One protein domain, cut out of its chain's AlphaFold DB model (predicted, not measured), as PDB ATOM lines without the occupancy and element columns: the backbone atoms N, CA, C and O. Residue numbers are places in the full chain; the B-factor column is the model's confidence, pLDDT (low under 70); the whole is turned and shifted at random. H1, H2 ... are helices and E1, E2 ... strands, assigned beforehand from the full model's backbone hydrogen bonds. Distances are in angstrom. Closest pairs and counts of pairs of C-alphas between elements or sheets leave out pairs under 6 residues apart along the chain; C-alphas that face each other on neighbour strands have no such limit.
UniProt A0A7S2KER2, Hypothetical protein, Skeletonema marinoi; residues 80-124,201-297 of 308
ATOM      1  N   ASP A  80      27.586  -9.680   8.492       61.53
ATOM      2  CA  ASP A  80      27.285 -10.331   9.776       61.53
ATOM      3  C   ASP A  80      28.547 -10.810  10.533       61.53
ATOM      4  O   ASP A  80      28.668 -10.622  11.741       61.53
ATOM      5  N   ASP A  81      29.568 -11.324   9.835       60.62
ATOM      6  CA  ASP A  81      30.807 -11.782  10.490       60.62
ATOM      7  C   ASP A  81      31.646 -10.604  11.026       60.62
ATOM      8  O   ASP A  81      32.385 -10.751  12.004       60.62
ATOM      9  N   ARG A  82      31.508  -9.411  10.422       60.91
ATOM     10  CA  ARG A  82      32.156  -8.175  10.904       60.91
ATOM     11  C   ARG A  82      31.515  -7.660  12.187       60.91
ATOM     12  O   ARG A  82      32.211  -7.088  13.014       60.91
ATOM     13  N   GLU A  83      30.208  -7.849  12.338       65.62
ATOM     14  CA  GLU A  83      29.454  -7.397  13.511       65.62
ATOM     15  C   GLU A  83      29.645  -8.335  14.713       65.62
ATOM     16  O   GLU A  83      29.544  -7.903  15.860       65.62
ATOM     17  N   ARG A  84      29.976  -9.611  14.463       69.81
ATOM     18  CA  ARG A  84      30.168 -10.638  15.502       69.81
ATOM     19  C   ARG A  84      31.596 -10.776  16.021       69.81
ATOM     20  O   ARG A  84      31.798 -11.416  17.052       69.81
ATOM     21  N   THR A  85      32.592 -10.247  15.310       75.31
ATOM     22  CA  THR A  85      34.007 -10.437  15.657       75.31
ATOM     23  C   THR A  85      34.663  -9.141  16.111       75.31
ATOM     24  O   THR A  85      34.614  -8.120  15.436       75.31
ATOM     25  N   VAL A  86      35.337  -9.195  17.261       78.81
ATOM     26  CA  VAL A  86      36.119  -8.070  17.789       78.81
ATOM     27  C   VAL A  86      37.580  -8.276  17.394       78.81
ATOM     28  O   VAL A  86      38.187  -9.297  17.737       78.81
ATOM     29  N   GLN A  87      38.165  -7.330  16.657       78.38
ATOM     30  CA  GLN A  87      39.502  -7.478  16.062       78.38
ATOM     31  C   GLN A  87      40.609  -7.639  17.122       78.38
ATOM     32  O   GLN A  87      41.585  -8.384  16.940       78.38
ATOM     33  N   GLU A  88      40.436  -6.967  18.257       80.69
ATOM     34  CA  GLU A  88      41.346  -6.955  19.394       80.69
ATOM     35  C   GLU A  88      41.283  -8.249  20.209       80.69
ATOM     36  O   GLU A  88      42.204  -8.522  20.979       80.69
ATOM     37  N   PHE A  89      40.254  -9.080  20.039       79.69
ATOM     38  CA  PHE A  89      40.169 -10.381  20.690       79.69
ATOM     39  C   PHE A  89      40.914 -11.464  19.910       79.69
ATOM     40  O   PHE A  89      41.065 -11.437  18.685       79.69
ATOM     41  N   SER A  90      41.428 -12.447  20.650       76.44
ATOM     42  CA  SER A  90      41.939 -13.671  20.029       76.44
ATOM     43  C   SER A  90      40.797 -14.424  19.348       76.44
ATOM     44  O   SER A  90      39.653 -14.328  19.789       76.44
ATOM     45  N   THR A  91      41.104 -15.213  18.315       76.44
ATOM     46  CA  THR A  91      40.114 -16.087  17.656       76.44
ATOM     47  C   THR A  91      39.378 -16.948  18.678       76.44
ATOM     48  O   THR A  91      38.158 -16.952  18.716       76.44
ATOM     49  N   PHE A  92      40.118 -17.534  19.623       78.25
ATOM     50  CA  PHE A  92      39.551 -18.292  20.736       78.25
ATOM     51  C   PHE A  92      38.550 -17.495  21.591       78.25
ATOM     52  O   PHE A  92      37.546 -18.046  22.039       78.25
ATOM     53  N   CYS A  93      38.833 -16.220  21.868       81.06
ATOM     54  CA  CYS A  93      37.936 -15.377  22.657       81.06
ATOM     55  C   CYS A  93      36.682 -14.995  21.863       81.06
ATOM     56  O   CYS A  93      35.588 -15.088  22.414       81.06
ATOM     57  N   ASN A  94      36.830 -14.637  20.583       82.44
ATOM     58  CA  ASN A  94      35.691 -14.390  19.697       82.44
ATOM     59  C   ASN A  94      34.798 -15.629  19.602       82.44
ATOM     60  O   ASN A  94      33.619 -15.531  19.908       82.44
ATOM     61  N   ASP A  95      35.360 -16.810  19.332       83.50
ATOM     62  CA  ASP A  95      34.589 -18.057  19.262       83.50
ATOM     63  C   ASP A  95      33.802 -18.308  20.555       83.50
ATOM     64  O   ASP A  95      32.630 -18.685  20.530       83.50
ATOM     65  N   LYS A  96      34.429 -18.068  21.715       85.50
ATOM     66  CA  LYS A  96      33.775 -18.248  23.015       85.50
ATOM     67  C   LYS A  96      32.647 -17.255  23.256       85.50
ATOM     68  O   LYS A  96      31.577 -17.681  23.680       85.50
ATOM     69  N   LEU A  97      32.873 -15.969  23.011       87.19
ATOM     70  CA  LEU A  97      31.854 -14.943  23.225       87.19
ATOM     71  C   LEU A  97      30.710 -15.066  22.225       87.19
ATOM     72  O   LEU A  97      29.559 -14.953  22.633       87.19
ATOM     73  N   SER A  98      31.002 -15.383  20.965       87.12
ATOM     74  CA  SER A  98      29.980 -15.644  19.952       87.12
ATOM     75  C   SER A  98      29.136 -16.860  20.320       87.12
ATOM     76  O   SER A  98      27.915 -16.767  20.292       87.12
ATOM     77  N   THR A  99      29.746 -17.949  20.806       87.75
ATOM     78  CA  THR A  99      28.991 -19.114  21.308       87.75
ATOM     79  C   THR A  99      28.071 -18.737  22.476       87.75
ATOM     80  O   THR A  99      26.928 -19.185  22.555       87.75
ATOM     81  N   GLU A 100      28.551 -17.923  23.422       89.50
ATOM     82  CA  GLU A 100      27.730 -17.458  24.550       89.50
ATOM     83  C   GLU A 100      26.619 -16.496  24.099       89.50
ATOM     84  O   GLU A 100      25.527 -16.538  24.656       89.50
ATOM     85  N   SER A 101      26.872 -15.661  23.089       89.56
ATOM     86  CA  SER A 101      25.874 -14.769  22.492       89.56
ATOM     87  C   SER A 101      24.787 -15.556  21.759       89.56
ATOM     88  O   SER A 101      23.610 -15.275  21.952       89.56
ATOM     89  N   GLU A 102      25.156 -16.550  20.955       88.56
ATOM     90  CA  GLU A 102      24.213 -17.382  20.197       88.56
ATOM     91  C   GLU A 102      23.376 -18.265  21.130       88.56
ATOM     92  O   GLU A 102      22.154 -18.280  21.041       88.56
ATOM     93  N   SER A 103      24.011 -18.907  22.117       86.25
ATOM     94  CA  SER A 103      23.302 -19.714  23.129       86.25
ATOM     95  C   SER A 103      22.498 -18.890  24.141       86.25
ATOM     96  O   SER A 103      21.899 -19.449  25.060       86.25
ATOM     97  N   SER A 104      22.488 -17.559  24.027       87.56
ATOM     98  CA  SER A 104      21.654 -16.715  24.885       87.56
ATOM     99  C   SER A 104      20.169 -16.816  24.533       87.56
ATOM    100  O   SER A 104      19.324 -16.628  25.412       87.56
ATOM    101  N   ASP A 105      19.841 -17.167  23.287       86.50
ATOM    102  CA  ASP A 105      18.457 -17.315  22.829       86.50
ATOM    103  C   ASP A 105      17.739 -18.517  23.442       86.50
ATOM    104  O   ASP A 105      16.516 -18.480  23.604       86.50
ATOM    105  N   ASP A 106      18.504 -19.505  23.906       86.69
ATOM    106  CA  ASP A 106      18.016 -20.689  24.618       86.69
ATOM    107  C   ASP A 106      17.497 -20.358  26.029       86.69
ATOM    108  O   ASP A 106      16.998 -21.226  26.742       86.69
ATOM    109  N   TYR A 107      17.639 -19.106  26.480       86.94
ATOM    110  CA  TYR A 107      17.286 -18.682  27.830       86.94
ATOM    111  C   TYR A 107      16.069 -17.759  27.829       86.94
ATOM    112  O   TYR A 107      15.885 -16.894  26.979       86.94
ATOM    113  N   LEU A 108      15.236 -17.871  28.850       86.94
ATOM    114  CA  LEU A 108      14.184 -16.921  29.176       86.94
ATOM    115  C   LEU A 108      14.710 -15.905  30.187       86.94
ATOM    116  O   LEU A 108      15.492 -16.237  31.078       86.94
ATOM    117  N   GLN A 109      14.258 -14.661  30.051       87.56
ATOM    118  CA  GLN A 109      14.533 -13.596  31.008       87.56
ATOM    119  C   GLN A 109      13.237 -13.130  31.662       87.56
ATOM    120  O   GLN A 109      12.222 -12.965  30.989       87.56
ATOM    121  N   PHE A 110      13.306 -12.849  32.956       87.12
ATOM    122  CA  PHE A 110      12.218 -12.301  33.750       87.12
ATOM    123  C   PHE A 110      12.748 -11.123  34.556       87.12
ATOM    124  O   PHE A 110      13.772 -11.229  35.229       87.12
ATOM    125  N   ARG A 111      12.054  -9.990  34.506       84.94
ATOM    126  CA  ARG A 111      12.439  -8.789  35.252       84.94
ATOM    127  C   ARG A 111      11.712  -8.771  36.593       84.94
ATOM    128  O   ARG A 111      10.488  -8.673  36.611       84.94
ATOM    129  N   THR A 112      12.449  -8.888  37.698       83.69
ATOM    130  CA  THR A 112      11.872  -8.886  39.057       83.69
ATOM    131  C   THR A 112      11.843  -7.500  39.682       83.69
ATOM    132  O   THR A 112      10.914  -7.185  40.420       83.69
ATOM    133  N   ALA A 113      12.843  -6.677  39.378       84.75
ATOM    134  CA  ALA A 113      12.955  -5.296  39.825       84.75
ATOM    135  C   ALA A 113      13.447  -4.419  38.669       84.75
ATOM    136  O   ALA A 113      13.718  -4.917  37.576       84.75
ATOM    137  N   GLU A 114      13.575  -3.111  38.897       83.69
ATOM    138  CA  GLU A 114      14.070  -2.201  37.861       83.69
ATOM    139  C   GLU A 114      15.453  -2.638  37.348       83.69
ATOM    140  O   GLU A 114      15.660  -2.714  36.138       83.69
ATOM    141  N   ASP A 115      16.331  -3.057  38.256       88.94
ATOM    142  CA  ASP A 115      17.728  -3.358  37.950       88.94
ATOM    143  C   ASP A 115      18.091  -4.845  38.150       88.94
ATOM    144  O   ASP A 115      19.265  -5.212  38.144       88.94
ATOM    145  N   THR A 116      17.102  -5.731  38.325       89.62
ATOM    146  CA  THR A 116      17.335  -7.165  38.586       89.62
ATOM    147  C   THR A 116      16.574  -8.055  37.613       89.62
ATOM    148  O   THR A 116      15.352  -7.955  37.456       89.62
ATOM    149  N   PHE A 117      17.313  -8.992  37.019       89.81
ATOM    150  CA  PHE A 117      16.837  -9.940  36.023       89.81
ATOM    151  C   PHE A 117      17.111 -11.371  36.478       89.81
ATOM    152  O   PHE A 117      18.210 -11.708  36.922       89.81
ATOM    153  N   LEU A 118      16.111 -12.232  36.335       88.69
ATOM    154  CA  LEU A 118      16.237 -13.674  36.466       88.69
ATOM    155  C   LEU A 118      16.334 -14.283  35.075       88.69
ATOM    156  O   LEU A 118      15.453 -14.076  34.244       88.69
ATOM    157  N   VAL A 119      17.394 -15.041  34.827       87.38
ATOM    158  CA  VAL A 119      17.626 -15.716  33.551       87.38
ATOM    159  C   VAL A 119      17.653 -17.220  33.786       87.38
ATOM    160  O   VAL A 119      18.407 -17.704  34.633       87.38
ATOM    161  N   LYS A 120      16.819 -17.959  33.058       86.94
ATOM    162  CA  LYS A 120      16.633 -19.412  33.188       86.94
ATOM    163  C   LYS A 120      16.666 -20.045  31.797       86.94
ATOM    164  O   LYS A 120      16.218 -19.414  30.853       86.94
ATOM    165  N   CYS A 121      17.186 -21.261  31.665       83.38
ATOM    166  CA  CYS A 121      17.108 -22.005  30.405       83.38
ATOM    167  C   CYS A 121      15.642 -22.309  30.032       83.38
ATOM    168  O   CYS A 121      14.822 -22.591  30.913       83.38
ATOM    169  N   ASP A 122      15.317 -22.247  28.743       81.75
ATOM    170  CA  ASP A 122      14.028 -22.659  28.183       81.75
ATOM    171  C   ASP A 122      14.007 -24.186  28.009       81.75
ATOM    172  O   ASP A 122      14.282 -24.713  26.930       81.75
ATOM    173  N   TYR A 123      13.730 -24.904  29.101       72.94
ATOM    174  CA  TYR A 123      13.730 -26.372  29.121       72.94
ATOM    175  C   TYR A 123      12.627 -27.010  28.264       72.94
ATOM    176  O   TYR A 123      12.737 -28.183  27.918       72.94
ATOM    177  N   ASP A 124      11.601 -26.247  27.875       72.12
ATOM    178  CA  ASP A 124      10.546 -26.735  26.978       72.12
ATOM    179  C   ASP A 124      11.058 -26.895  25.539       72.12
ATOM    180  O   ASP A 124      10.548 -27.716  24.774       72.12
ATOM    181  N   THR A 201      18.189 -21.114  37.774       82.62
ATOM    182  CA  THR A 201      17.982 -19.678  37.560       82.62
ATOM    183  C   THR A 201      19.251 -18.905  37.946       82.62
ATOM    184  O   THR A 201      19.943 -19.236  38.919       82.62
ATOM    185  N   ARG A 202      19.608 -17.892  37.157       87.38
ATOM    186  CA  ARG A 202      20.710 -16.959  37.421       87.38
ATOM    187  C   ARG A 202      20.171 -15.561  37.621       87.38
ATOM    188  O   ARG A 202      19.174 -15.188  37.021       87.38
ATOM    189  N   VAL A 203      20.865 -14.804  38.457       89.06
ATOM    190  CA  VAL A 203      20.541 -13.407  38.725       89.06
ATOM    191  C   VAL A 203      21.532 -12.558  37.946       89.06
ATOM    192  O   VAL A 203      22.743 -12.777  38.046       89.06
ATOM    193  N   VAL A 204      21.018 -11.625  37.157       91.81
ATOM    194  CA  VAL A 204      21.790 -10.589  36.479       91.81
ATOM    195  C   VAL A 204      21.330  -9.250  37.037       91.81
ATOM    196  O   VAL A 204      20.144  -8.935  36.984       91.81
ATOM    197  N   ASN A 205      22.261  -8.489  37.599       92.19
ATOM    198  CA  ASN A 205      21.994  -7.179  38.182       92.19
ATOM    199  C   ASN A 205      22.626  -6.091  37.326       92.19
ATOM    200  O   ASN A 205      23.794  -6.207  36.955       92.19
ATOM    201  N   LEU A 206      21.865  -5.035  37.072       92.06
ATOM    202  CA  LEU A 206      22.371  -3.773  36.567       92.06
ATOM    203  C   LEU A 206      22.808  -2.924  37.765       92.06
ATOM    204  O   LEU A 206      22.039  -2.698  38.693       92.06
ATOM    205  N   VAL A 207      24.066  -2.499  37.784       91.25
ATOM    206  CA  VAL A 207      24.654  -1.770  38.910       91.25
ATOM    207  C   VAL A 207      25.294  -0.498  38.385       91.25
ATOM    208  O   VAL A 207      26.052  -0.544  37.418       91.25
ATOM    209  N   GLN A 208      25.004   0.627  39.034       90.62
ATOM    210  CA  GLN A 208      25.722   1.870  38.787       90.62
ATOM    211  C   GLN A 208      26.945   1.942  39.698       90.62
ATOM    212  O   GLN A 208      26.843   1.796  40.918       90.62
ATOM    213  N   MET A 209      28.104   2.151  39.095       87.75
ATOM    214  CA  MET A 209      29.371   2.322  39.785       87.75
ATOM    215  C   MET A 209      29.513   3.757  40.326       87.75
ATOM    216  O   MET A 209      28.832   4.671  39.853       87.75
ATOM    217  N   PRO A 210      30.407   3.994  41.306       84.44
ATOM    218  CA  PRO A 210      30.613   5.325  41.891       84.44
ATOM    219  C   PRO A 210      31.082   6.394  40.894       84.44
ATOM    220  O   PRO A 210      30.881   7.582  41.126       84.44
ATOM    221  N   ASP A 211      31.714   5.974  39.801       83.12
ATOM    222  CA  ASP A 211      32.169   6.824  38.696       83.12
ATOM    223  C   ASP A 211      31.047   7.173  37.697       83.12
ATOM    224  O   ASP A 211      31.281   7.902  36.736       83.12
ATOM    225  N   GLY A 212      29.826   6.679  37.932       84.12
ATOM    226  CA  GLY A 212      28.665   6.874  37.069       84.12
ATOM    227  C   GLY A 212      28.530   5.835  35.957       84.12
ATOM    228  O   GLY A 212      27.506   5.841  35.275       84.12
ATOM    229  N   THR A 213      29.503   4.931  35.790       88.00
ATOM    230  CA  THR A 213      29.437   3.876  34.770       88.00
ATOM    231  C   THR A 213      28.432   2.795  35.151       88.00
ATOM    232  O   THR A 213      28.266   2.445  36.320       88.00
ATOM    233  N   TRP A 214      27.739   2.249  34.157       89.50
ATOM    234  CA  TRP A 214      26.797   1.157  34.363       89.50
ATOM    235  C   TRP A 214      27.442  -0.178  34.021       89.50
ATOM    236  O   TRP A 214      28.147  -0.309  33.020       89.50
ATOM    237  N   VAL A 215      27.186  -1.184  34.856       91.06
ATOM    238  CA  VAL A 215      27.727  -2.528  34.666       91.06
ATOM    239  C   VAL A 215      26.689  -3.619  34.928       91.06
ATOM    240  O   VAL A 215      25.871  -3.518  35.841       91.06
ATOM    241  N   LEU A 216      26.752  -4.704  34.155       90.94
ATOM    242  CA  LEU A 216      25.960  -5.915  34.367       90.94
ATOM    243  C   LEU A 216      26.774  -6.985  35.093       90.94
ATOM    244  O   LEU A 216      27.843  -7.399  34.638       90.94
ATOM    245  N   VAL A 217      26.232  -7.489  36.200       91.06
ATOM    246  CA  VAL A 217      26.867  -8.505  37.047       91.06
ATOM    247  C   VAL A 217      26.006  -9.758  37.069       91.06
ATOM    248  O   VAL A 217      24.853  -9.718  37.496       91.06
ATOM    249  N   CYS A 218      26.562 -10.891  36.637       90.19
ATOM    250  CA  CYS A 218      25.863 -12.175  36.651       90.19
ATOM    251  C   CYS A 218      26.342 -13.071  37.796       90.19
ATOM    252  O   CYS A 218      27.539 -13.213  38.026       90.19
ATOM    253  N   SER A 219      25.420 -13.778  38.452       86.06
ATOM    254  CA  SER A 219      25.746 -14.755  39.499       86.06
ATOM    255  C   SER A 219      26.365 -16.065  38.983       86.06
ATOM    256  O   SER A 219      26.662 -16.968  39.769       86.06
ATOM    257  N   CYS A 220      26.559 -16.221  37.669       82.88
ATOM    258  CA  CYS A 220      27.065 -17.467  37.109       82.88
ATOM    259  C   CYS A 220      28.565 -17.670  37.402       82.88
ATOM    260  O   CYS A 220      29.379 -16.745  37.405       82.88
ATOM    261  N   ARG A 221      28.962 -18.933  37.602       74.56
ATOM    262  CA  ARG A 221      30.362 -19.298  37.876       74.56
ATOM    263  C   ARG A 221      31.301 -18.887  36.745       74.56
ATOM    264  O   ARG A 221      32.440 -18.511  37.008       74.56
ATOM    265  N   LEU A 222      30.846 -18.980  35.500       74.62
ATOM    266  CA  LEU A 222      31.645 -18.646  34.325       74.62
ATOM    267  C   LEU A 222      32.020 -17.158  34.323       74.62
ATOM    268  O   LEU A 222      33.202 -16.846  34.213       74.62
ATOM    269  N   PHE A 223      31.063 -16.271  34.597       76.19
ATOM    270  CA  PHE A 223      31.307 -14.841  34.775       76.19
ATOM    271  C   PHE A 223      32.281 -14.581  35.937       76.19
ATOM    272  O   PHE A 223      33.322 -13.953  35.745       76.19
ATOM    273  N   ASN A 224      32.025 -15.176  37.107       73.81
ATOM    274  CA  ASN A 224      32.863 -14.989  38.299       73.81
ATOM    275  C   ASN A 224      34.314 -15.466  38.111       73.81
ATOM    276  O   ASN A 224      35.249 -14.847  38.621       73.81
ATOM    277  N   THR A 225      34.516 -16.574  37.390       70.81
ATOM    278  CA  THR A 225      35.839 -17.199  37.224       70.81
ATOM    279  C   THR A 225      36.605 -16.683  36.014       70.81
ATOM    280  O   THR A 225      37.822 -16.525  36.090       70.81
ATOM    281  N   ARG A 226      35.923 -16.454  34.889       73.31
ATOM    282  CA  ARG A 226      36.555 -16.102  33.614       73.31
ATOM    283  C   ARG A 226      36.489 -14.614  33.295       73.31
ATOM    284  O   ARG A 226      37.294 -14.168  32.481       73.31
ATOM    285  N   ARG A 227      35.606 -13.855  33.955       78.69
ATOM    286  CA  ARG A 227      35.466 -12.396  33.805       78.69
ATOM    287  C   ARG A 227      35.225 -11.969  32.351       78.69
ATOM    288  O   ARG A 227      35.878 -11.060  31.846       78.69
ATOM    289  N   TYR A 228      34.314 -12.668  31.681       85.06
ATOM    290  CA  TYR A 228      33.774 -12.277  30.382       85.06
ATOM    291  C   TYR A 228      32.253 -12.489  30.352       85.06
ATOM    292  O   TYR A 228      31.714 -13.212  31.200       85.06
ATOM    293  N   ALA A 229      31.570 -11.856  29.401       87.94
ATOM    294  CA  ALA A 229      30.121 -11.870  29.265       87.94
ATOM    295  C   ALA A 229      29.608 -13.291  28.999       87.94
ATOM    296  O   ALA A 229      29.963 -13.941  28.019       87.94
ATOM    297  N   CYS A 230      28.776 -13.792  29.907       89.88
ATOM    298  CA  CYS A 230      28.130 -15.091  29.750       89.88
ATOM    299  C   CYS A 230      26.813 -14.960  28.977       89.88
ATOM    300  O   CYS A 230      26.231 -13.875  28.933       89.88
ATOM    301  N   ARG A 231      26.270 -16.081  28.498       90.38
ATOM    302  CA  ARG A 231      24.954 -16.142  27.840       90.38
ATOM    303  C   ARG A 231      23.821 -15.444  28.591       90.38
ATOM    304  O   ARG A 231      22.966 -14.832  27.972       90.38
ATOM    305  N   HIS A 232      23.830 -15.456  29.928       90.56
ATOM    306  CA  HIS A 232      22.800 -14.763  30.714       90.56
ATOM    307  C   HIS A 232      22.891 -13.239  30.579       90.56
ATOM    308  O   HIS A 232      21.870 -12.561  30.580       90.56
ATOM    309  N   VAL A 233      24.112 -12.703  30.473       90.94
ATOM    310  CA  VAL A 233      24.347 -11.272  30.244       90.94
ATOM    311  C   VAL A 233      23.954 -10.922  28.813       90.94
ATOM    312  O   VAL A 233      23.201  -9.974  28.618       90.94
ATOM    313  N   TYR A 234      24.359 -11.736  27.831       92.56
ATOM    314  CA  TYR A 234      23.941 -11.550  26.439       92.56
ATOM    315  C   TYR A 234      22.430 -11.640  26.254       92.56
ATOM    316  O   TYR A 234      21.883 -10.894  25.449       92.56
ATOM    317  N   ARG A 235      21.733 -12.456  27.054       91.81
ATOM    318  CA  ARG A 235      20.273 -12.513  27.008       91.81
ATOM    319  C   ARG A 235      19.642 -11.173  27.381       91.81
ATOM    320  O   ARG A 235      18.736 -10.724  26.691       91.81
ATOM    321  N   VAL A 236      20.159 -10.523  28.426       90.06
ATOM    322  CA  VAL A 236      19.703  -9.188  28.848       90.06
ATOM    323  C   VAL A 236      20.099  -8.115  27.827       90.06
ATOM    324  O   VAL A 236      19.286  -7.247  27.516       90.06
ATOM    325  N   LEU A 237      21.319  -8.189  27.286       89.31
ATOM    326  CA  LEU A 237      21.884  -7.196  26.366       89.31
ATOM    327  C   LEU A 237      21.331  -7.250  24.940       89.31
ATOM    328  O   LEU A 237      21.188  -6.212  24.306       89.31
ATOM    329  N   LYS A 238      21.046  -8.452  24.426       86.56
ATOM    330  CA  LYS A 238      20.586  -8.710  23.050       86.56
ATOM    331  C   LYS A 238      21.454  -8.056  21.968       86.56
ATOM    332  O   LYS A 238      20.937  -7.532  20.984       86.56
ATOM    333  N   ARG A 239      22.775  -8.095  22.147       86.62
ATOM    334  CA  ARG A 239      23.751  -7.624  21.156       86.62
ATOM    335  C   ARG A 239      24.902  -8.603  20.982       86.62
ATOM    336  O   ARG A 239      25.113  -9.476  21.820       86.62
ATOM    337  N   HIS A 240      25.656  -8.397  19.909       86.62
ATOM    338  CA  HIS A 240      26.889  -9.120  19.630       86.62
ATOM    339  C   HIS A 240      28.040  -8.718  20.570       86.62
ATOM    340  O   HIS A 240      27.957  -7.679  21.247       86.62
ATOM    341  N   PRO A 241      29.103  -9.546  20.639       87.62
ATOM    342  CA  PRO A 241      30.273  -9.270  21.460       87.62
ATOM    343  C   PRO A 241      30.940  -7.935  21.120       87.62
ATOM    344  O   PRO A 241      31.135  -7.593  19.958       87.62
ATOM    345  N   THR A 242      31.355  -7.208  22.150       86.69
ATOM    346  CA  THR A 242      32.134  -5.969  22.051       86.69
ATOM    347  C   THR A 242      33.411  -6.072  22.879       86.69
ATOM    348  O   THR A 242      33.561  -6.945  23.734       86.69
ATOM    349  N   LEU A 243      34.344  -5.142  22.662       83.31
ATOM    350  CA  LEU A 243      35.629  -5.115  23.368       83.31
ATOM    351  C   LEU A 243      35.493  -5.070  24.901       83.31
ATOM    352  O   LEU A 243      36.350  -5.591  25.615       83.31
ATOM    353  N   SER A 244      34.414  -4.467  25.404       83.44
ATOM    354  CA  SER A 244      34.140  -4.320  26.839       83.44
ATOM    355  C   SER A 244      33.562  -5.574  27.507       83.44
ATOM    356  O   SER A 244      33.477  -5.643  28.733       83.44
ATOM    357  N   ASP A 245      33.222  -6.599  26.719       86.81
ATOM    358  CA  ASP A 245      32.585  -7.823  27.214       86.81
ATOM    359  C   ASP A 245      33.555  -8.821  27.830       86.81
ATOM    360  O   ASP A 245      33.138  -9.828  28.403       86.81
ATOM    361  N   ALA A 246      34.855  -8.579  27.722       84.50
ATOM    362  CA  ALA A 246      35.859  -9.436  28.314       84.50
ATOM    363  C   ALA A 246      36.938  -8.613  29.004       84.50
ATOM    364  O   ALA A 246      37.357  -7.556  28.539       84.50
ATOM    365  N   ASN A 247      37.426  -9.144  30.123       82.88
ATOM    366  CA  ASN A 247      38.566  -8.567  30.817       82.88
ATOM    367  C   ASN A 247      39.779  -8.432  29.877       82.88
ATOM    368  O   ASN A 247      40.004  -9.289  29.023       82.88
ATOM    369  N   VAL A 248      40.612  -7.412  30.111       78.69
ATOM    370  CA  VAL A 248      41.804  -7.093  29.307       78.69
ATOM    371  C   VAL A 248      42.719  -8.298  29.042       78.69
ATOM    372  O   VAL A 248      43.334  -8.392  27.985       78.69
ATOM    373  N   ARG A 249      42.743  -9.293  29.942       78.31
ATOM    374  CA  ARG A 249      43.488 -10.554  29.764       78.31
ATOM    375  C   ARG A 249      43.088 -11.375  28.533       78.31
ATOM    376  O   ARG A 249      43.848 -12.252  28.130       78.31
ATOM    377  N   TRP A 250      41.896 -11.151  27.991       78.19
ATOM    378  CA  TRP A 250      41.377 -11.841  26.810       78.19
ATOM    379  C   TRP A 250      41.730 -11.133  25.494       78.19
ATOM    380  O   TRP A 250      41.536 -11.700  24.415       78.19
ATOM    381  N   GLN A 251      42.294  -9.926  25.578       81.75
ATOM    382  CA  GLN A 251      42.714  -9.142  24.425       81.75
ATOM    383  C   GLN A 251      44.061  -9.629  23.873       81.75
ATOM    384  O   GLN A 251      44.965 -10.048  24.605       81.75
ATOM    385  N   ASN A 252      44.217  -9.532  22.554       78.25
ATOM    386  CA  ASN A 252      45.445  -9.853  21.833       78.25
ATOM    387  C   ASN A 252      46.620  -9.018  22.340       78.25
ATOM    388  O   ASN A 252      47.704  -9.567  22.532       78.25
ATOM    389  N   GLY A 253      46.397  -7.727  22.605       74.62
ATOM    390  CA  GLY A 253      47.426  -6.815  23.107       74.62
ATOM    391  C   GLY A 253      48.030  -7.292  24.428       74.62
ATOM    392  O   GLY A 253      49.252  -7.355  24.556       74.62
ATOM    393  N   TYR A 254      47.195  -7.759  25.361       75.56
ATOM    394  CA  TYR A 254      47.671  -8.349  26.612       75.56
ATOM    395  C   TYR A 254      48.565  -9.564  26.337       75.56
ATOM    396  O   TYR A 254      49.696  -9.622  26.802       75.56
ATOM    397  N   CYS A 255      48.119 -10.513  25.511       71.56
ATOM    398  CA  CYS A 255      48.922 -11.692  25.165       71.56
ATOM    399  C   CYS A 255      50.235 -11.359  24.430       71.56
ATOM    400  O   CYS A 255      51.200 -12.121  24.519       71.56
ATOM    401  N   GLN A 256      50.268 -10.261  23.675       71.25
ATOM    402  CA  GLN A 256      51.409  -9.874  22.849       71.25
ATOM    403  C   GLN A 256      52.458  -9.060  23.606       71.25
ATOM    404  O   GLN A 256      53.648  -9.260  23.361       71.25
ATOM    405  N   HIS A 257      52.041  -8.157  24.493       74.06
ATOM    406  CA  HIS A 257      52.933  -7.186  25.133       74.06
ATOM    407  C   HIS A 257      53.300  -7.547  26.572       74.06
ATOM    408  O   HIS A 257      54.363  -7.142  27.045       74.06
ATOM    409  N   TYR A 258      52.468  -8.344  27.245       73.38
ATOM    410  CA  TYR A 258      52.690  -8.735  28.631       73.38
ATOM    411  C   TYR A 258      54.030  -9.463  28.818       73.38
ATOM    412  O   TYR A 258      54.294 -10.492  28.187       73.38
ATOM    413  N   GLY A 259      54.869  -8.932  29.709       73.38
ATOM    414  CA  GLY A 259      56.197  -9.460  30.029       73.38
ATOM    415  C   GLY A 259      57.239  -9.277  28.921       73.38
ATOM    416  O   GLY A 259      58.295  -9.902  28.981       73.38
ATOM    417  N   ARG A 260      56.933  -8.480  27.887       74.06
ATOM    418  CA  ARG A 260      57.865  -8.136  26.796       74.06
ATOM    419  C   ARG A 260      58.181  -6.648  26.727       74.06
ATOM    420  O   ARG A 260      59.271  -6.289  26.299       74.06
ATOM    421  N   ASN A 261      57.215  -5.807  27.079       81.19
ATOM    422  CA  ASN A 261      57.386  -4.368  27.211       81.19
ATOM    423  C   ASN A 261      56.906  -3.985  28.612       81.19
ATOM    424  O   ASN A 261      55.735  -4.212  28.923       81.19
ATOM    425  N   ASP A 262      57.810  -3.463  29.435       80.94
ATOM    426  CA  ASP A 262      57.544  -3.186  30.848       80.94
ATOM    427  C   ASP A 262      56.468  -2.103  31.010       80.94
ATOM    428  O   ASP A 262      55.487  -2.333  31.708       80.94
ATOM    429  N   GLU A 263      56.545  -1.007  30.246       84.75
ATOM    430  CA  GLU A 263      55.561   0.089  30.285       84.75
ATOM    431  C   GLU A 263      54.145  -0.386  29.928       84.75
ATOM    432  O   GLU A 263      53.170  -0.087  30.620       84.75
ATOM    433  N   LEU A 264      54.016  -1.167  28.850       81.19
ATOM    434  CA  LEU A 264      52.721  -1.724  28.452       81.19
ATOM    435  C   LEU A 264      52.241  -2.782  29.445       81.19
ATOM    436  O   LEU A 264      51.044  -2.888  29.693       81.19
ATOM    437  N   THR A 265      53.154  -3.575  30.003       79.62
ATOM    438  CA  THR A 265      52.813  -4.579  31.015       79.62
ATOM    439  C   THR A 265      52.240  -3.910  32.255       79.62
ATOM    440  O   THR A 265      51.200  -4.362  32.728       79.62
ATOM    441  N   ASP A 266      52.852  -2.824  32.722       83.50
ATOM    442  CA  ASP A 266      52.373  -2.050  33.865       83.50
ATOM    443  C   ASP A 266      50.985  -1.462  33.582       83.50
ATOM    444  O   ASP A 266      50.052  -1.714  34.343       83.50
ATOM    445  N   ALA A 267      50.781  -0.842  32.414       83.06
ATOM    446  CA  ALA A 267      49.463  -0.342  32.010       83.06
ATOM    447  C   ALA A 267      48.389  -1.453  31.958       83.06
ATOM    448  O   ALA A 267      47.252  -1.266  32.395       83.06
ATOM    449  N   TYR A 268      48.738  -2.645  31.462       80.38
ATOM    450  CA  TYR A 268      47.832  -3.797  31.461       80.38
ATOM    451  C   TYR A 268      47.567  -4.351  32.865       80.38
ATOM    452  O   TYR A 268      46.477  -4.872  33.117       80.38
ATOM    453  N   MET A 269      48.542  -4.277  33.770       81.06
ATOM    454  CA  MET A 269      48.372  -4.663  35.169       81.06
ATOM    455  C   MET A 269      47.480  -3.672  35.916       81.06
ATOM    456  O   MET A 269      46.622  -4.110  36.685       81.06
ATOM    457  N   ASP A 270      47.590  -2.379  35.622       83.19
ATOM    458  CA  ASP A 270      46.711  -1.337  36.154       83.19
ATOM    459  C   ASP A 270      45.266  -1.556  35.684       83.19
ATOM    460  O   ASP A 270      44.358  -1.700  36.501       83.19
ATOM    461  N   LEU A 271      45.049  -1.750  34.379       76.94
ATOM    462  CA  LEU A 271      43.724  -2.072  33.826       76.94
ATOM    463  C   LEU A 271      43.149  -3.393  34.359       76.94
ATOM    464  O   LEU A 271      41.938  -3.556  34.482       76.94
ATOM    465  N   ARG A 272      44.010  -4.364  34.665       75.44
ATOM    466  CA  ARG A 272      43.608  -5.642  35.262       75.44
ATOM    467  C   ARG A 272      43.246  -5.501  36.742       75.44
ATOM    468  O   ARG A 272      42.415  -6.274  37.219       75.44
ATOM    469  N   SER A 273      43.951  -4.637  37.465       73.88
ATOM    470  CA  SER A 273      43.780  -4.417  38.905       73.88
ATOM    471  C   SER A 273      42.623  -3.476  39.218       73.88
ATOM    472  O   SER A 273      42.042  -3.583  40.296       73.88
ATOM    473  N   ALA A 274      42.215  -2.651  38.249       69.19
ATOM    474  CA  ALA A 274      40.882  -2.076  38.187       69.19
ATOM    475  C   ALA A 274      39.852  -3.219  38.078       69.19
ATOM    476  O   ALA A 274      39.473  -3.659  36.992       69.19
ATOM    477  N   GLU A 275      39.452  -3.781  39.220       62.22
ATOM    478  CA  GLU A 275      38.434  -4.824  39.298       62.22
ATOM    479  C   GLU A 275      37.076  -4.259  38.867       62.22
ATOM    480  O   GLU A 275      36.265  -3.843  39.689       62.22
ATOM    481  N   LEU A 276      36.803  -4.273  37.562       67.44
ATOM    482  CA  LEU A 276      35.459  -4.038  37.052       67.44
ATOM    483  C   LEU A 276      34.561  -5.191  37.535       67.44
ATOM    484  O   LEU A 276      34.834  -6.365  37.238       67.44
ATOM    485  N   PRO A 277      33.504  -4.901  38.313       74.69
ATOM    486  CA  PRO A 277      32.673  -5.948  38.894       74.69
ATOM    487  C   PRO A 277      31.755  -6.601  37.854       74.69
ATOM    488  O   PRO A 277      31.286  -7.716  38.079       74.69
ATOM    489  N   GLY A 278      31.530  -5.935  36.718       83.00
ATOM    490  CA  GLY A 278      30.551  -6.286  35.695       83.00
ATOM    491  C   GLY A 278      31.041  -6.051  34.265       83.00
ATOM    492  O   GLY A 278      32.141  -5.547  34.046       83.00
ATOM    493  N   ILE A 279      30.194  -6.408  33.301       88.81
ATOM    494  CA  ILE A 279      30.328  -5.996  31.898       88.81
ATOM    495  C   ILE A 279      29.841  -4.561  31.768       88.81
ATOM    496  O   ILE A 279      28.737  -4.270  32.217       88.81
ATOM    497  N   ILE A 280      30.654  -3.689  31.178       87.50
ATOM    498  CA  ILE A 280      30.295  -2.283  30.985       87.50
ATOM    499  C   ILE A 280      29.161  -2.193  29.965       87.50
ATOM    500  O   ILE A 280      29.173  -2.890  28.951       87.50
ATOM    501  N   VAL A 281      28.190  -1.333  30.254       89.31
ATOM    502  CA  VAL A 281      27.056  -1.051  29.376       89.31
ATOM    503  C   VAL A 281      26.920   0.440  29.122       89.31
ATOM    504  O   VAL A 281      27.238   1.264  29.982       89.31
ATOM    505  N   THR A 282      26.464   0.785  27.923       87.81
ATOM    506  CA  THR A 282      26.245   2.176  27.515       87.81
ATOM    507  C   THR A 282      24.908   2.692  28.050       87.81
ATOM    508  O   THR A 282      23.999   1.919  28.357       87.81
ATOM    509  N   ASP A 283      24.742   4.013  28.124       87.00
ATOM    510  CA  ASP A 283      23.475   4.608  28.572       87.00
ATOM    511  C   ASP A 283      22.295   4.243  27.650       87.00
ATOM    512  O   ASP A 283      21.164   4.080  28.112       87.00
ATOM    513  N   GLU A 284      22.556   4.054  26.354       87.12
ATOM    514  CA  GLU A 284      21.562   3.587  25.380       87.12
ATOM    515  C   GLU A 284      21.108   2.152  25.676       87.12
ATOM    516  O   GLU A 284      19.912   1.847  25.646       87.12
ATOM    517  N   GLU A 285      22.048   1.271  26.025       88.38
ATOM    518  CA  GLU A 285      21.750  -0.101  26.438       88.38
ATOM    519  C   GLU A 285      20.974  -0.124  27.749       88.38
ATOM    520  O   GLU A 285      19.997  -0.861  27.875       88.38
ATOM    521  N   VAL A 286      21.345   0.724  28.709       87.94
ATOM    522  CA  VAL A 286      20.612   0.880  29.969       87.94
ATOM    523  C   VAL A 286      19.181   1.334  29.705       87.94
ATOM    524  O   VAL A 286      18.247   0.755  30.264       87.94
ATOM    525  N   ALA A 287      18.978   2.317  28.826       87.06
ATOM    526  CA  ALA A 287      17.645   2.764  28.436       87.06
ATOM    527  C   ALA A 287      16.840   1.633  27.774       87.06
ATOM    528  O   ALA A 287      15.679   1.416  28.129       87.06
ATOM    529  N   SER A 288      17.467   0.861  26.879       87.56
ATOM    530  CA  SER A 288      16.857  -0.311  26.239       87.56
ATOM    531  C   SER A 288      16.440  -1.365  27.269       87.56
ATOM    532  O   SER A 288      15.273  -1.760  27.317       87.56
ATOM    533  N   ILE A 289      17.344  -1.741  28.177       87.06
ATOM    534  CA  ILE A 289      17.097  -2.699  29.263       87.06
ATOM    535  C   ILE A 289      15.965  -2.208  30.174       87.06
ATOM    536  O   ILE A 289      15.048  -2.966  30.500       87.06
ATOM    537  N   LYS A 290      15.982  -0.926  30.558       85.12
ATOM    538  CA  LYS A 290      14.961  -0.336  31.434       85.12
ATOM    539  C   LYS A 290      13.604  -0.184  30.755       85.12
ATOM    540  O   LYS A 290      12.590  -0.252  31.450       85.12
ATOM    541  N   SER A 291      13.563  -0.043  29.431       82.19
ATOM    542  CA  SER A 291      12.317   0.001  28.657       82.19
ATOM    543  C   SER A 291      11.600  -1.355  28.574       82.19
ATOM    544  O   SER A 291      10.399  -1.403  28.301       82.19
ATOM    545  N   MET A 292      12.292  -2.466  28.862       74.31
ATOM    546  CA  MET A 292      11.683  -3.798  28.884       74.31
ATOM    547  C   MET A 292      10.724  -3.916  30.076       74.31
ATOM    548  O   MET A 292      11.157  -3.940  31.226       74.31
ATOM    549  N   GLY A 293       9.414  -3.967  29.827       62.78
ATOM    550  CA  GLY A 293       8.387  -3.937  30.878       62.78
ATOM    551  C   GLY A 293       8.582  -4.967  32.005       62.78
ATOM    552  O   GLY A 293       9.082  -6.072  31.790       62.78
ATOM    553  N   LEU A 294       8.161  -4.605  33.222       59.94
ATOM    554  CA  LEU A 294       8.102  -5.515  34.373       59.94
ATOM    555  C   LEU A 294       7.127  -6.659  34.077       59.94
ATOM    556  O   LEU A 294       5.924  -6.444  33.924       59.94
ATOM    557  N   GLN A 295       7.640  -7.886  34.013       55.59
ATOM    558  CA  GLN A 295       6.799  -9.067  33.865       55.59
ATOM    559  C   GLN A 295       6.316  -9.506  35.250       55.59
ATOM    560  O   GLN A 295       7.099  -9.884  36.118       55.59
ATOM    561  N   SER A 296       5.003  -9.419  35.471       42.44
ATOM    562  CA  SER A 296       4.369  -9.854  36.716       42.44
ATOM    563  C   SER A 296       4.488 -11.371  36.886       42.44
ATOM    564  O   SER A 296       4.103 -12.134  36.002       42.44
ATOM    565  N   TRP A 297       4.932 -11.808  38.068       44.16
ATOM    566  CA  TRP A 297       5.003 -13.219  38.486       44.16
ATOM    567  C   TRP A 297       3.680 -13.996  38.353       44.16
ATOM    568  O   TRP A 297       3.687 -15.225  38.358       44.16
TER     569      TRP A 297
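What this domain is: This is residues 80 to 124 and 201 to 297 of the 308 residues of the protein "Hypothetical protein" of Skeletonema marinoi (UniProt A0A7S2KER2). A five-stranded antiparallel sheet, curled like part of a barrel, wraps round the short helix H4, with H7 on the same face beside the strands and H2 meeting H4 with its last residues. A helical hairpin of H5 and H6 lies far from this body at one end of the longest axis, while H1 is near H2 and H3 only grazes the sheet. The printed part has 142 residues, with seven named helices and five named strands in the order H1 H2 E1 E2 E3 E4 H3 H4 H5 H6 E5 H7; the sheet's order is E1 E2 E3 E4 E5. The class is mixed, helices and strands. The whole is compact, with a radius of gyration of the C-alphas of 15.9 A, yet elongated in outline, spanning 54 by 34 by 26 A.

Where its parts are: H1 holds residues 80 to 84, 6.4 A long, and begins with C-alpha 80 at (27.285, -10.331, 9.776). H2, residues 91 to 102, is 16.2 A long. E1 is residues 107 to 111, 13.3 A, and E2 is residues 116 to 121, 16.9 A. E3, residues 202 to 208, is the longest strand by residues and measures 19.5 A; its C-alpha 202 is at (20.710, -16.959, 37.421). E4 is residues 214 to 218, 13.6 A. H3 is residues 221 to 226, 8.2 A; H4 is residues 231 to 237, 9.6 A; H5 is residues 252 to 257, 8.6 A. H6, residues 262 to 273, measures 16.0 A. E5 is residues 279 to 281, 6.4 A. H7, residues 283 to 291, measures 12.1 A and ends with C-alpha 291 at (12.317, 0.001, 28.657).

How they stand to each other: The sheet is strongly twisted, with edge strands E1 and E5. The hairpin E1 and E2 is antiparallel at 156 degrees, with N 108 and O 120 2.7 A apart, within hydrogen-bond range. E2 and E3 are antiparallel at 152 degrees, with N 117 and O 204 at 2.8 A. The hairpin E3 and E4 stands at 162 degrees, with N 207 and O 215 at 2.8 A. E4 and E5 are antiparallel at 142 degrees, with N 216 and O 279 at 2.8 A. The sheet curls round H4, whose closest C-alphas to E2 are those of Val 119 and His 232, 6.0 A. H4 and H7 lie on the same face, two layers, helices on one face of a sheet. H7 has a height over the sheet of 7.1 A, from a local plane fitted to just 6 of its C-alphas, and is over none of the strands. H4 and H7 only just touch, with 3 pairs of C-alphas within 8 A, the closest being Val 236 and Ile 289 at 7.0 A, about perpendicular at 86 degrees. H2 touches H4 with residues 100 to 102 alone; the closest C-alphas, of Glu 100 and Arg 231, are 4.5 A apart. They run the same way at a steep tilt of 69.7 degrees, only just short of about perpendicular. H1 and H2 are close but not clearly touching, the C-alphas of Arg 84 and Ser 98 being closest at 6.7 A. H3 is only just on the sheet, with 5 pairs of C-alphas within 10 A, and only grazes it with residues 221 to 224. The helical hairpin H5 and H6 touches through residues 264 to 268 of H6 alone, closest at the C-alphas of His 257 and Leu 264, 6.4 A, with a steep tilt of 45 degrees, opposite ways. H5 and H6 are both apart from H4, for instance. In H1 to H7, every O i to N i+4 pair is within hydrogen-bond range.

The domain as a whole: The two C-alphas farthest apart, of Arg 260 and Ser 296, are 54.4 A apart. Residues 125 to 200 are cut out, and C-alphas 124 and 201 are 14.7 A apart across the cut. The long link is H4 to H5, residues 238 to 251. The mean pLDDT of the printed part is 81.5, and residues 80 to 84, 274 to 276 and 293 to 297 are under 70.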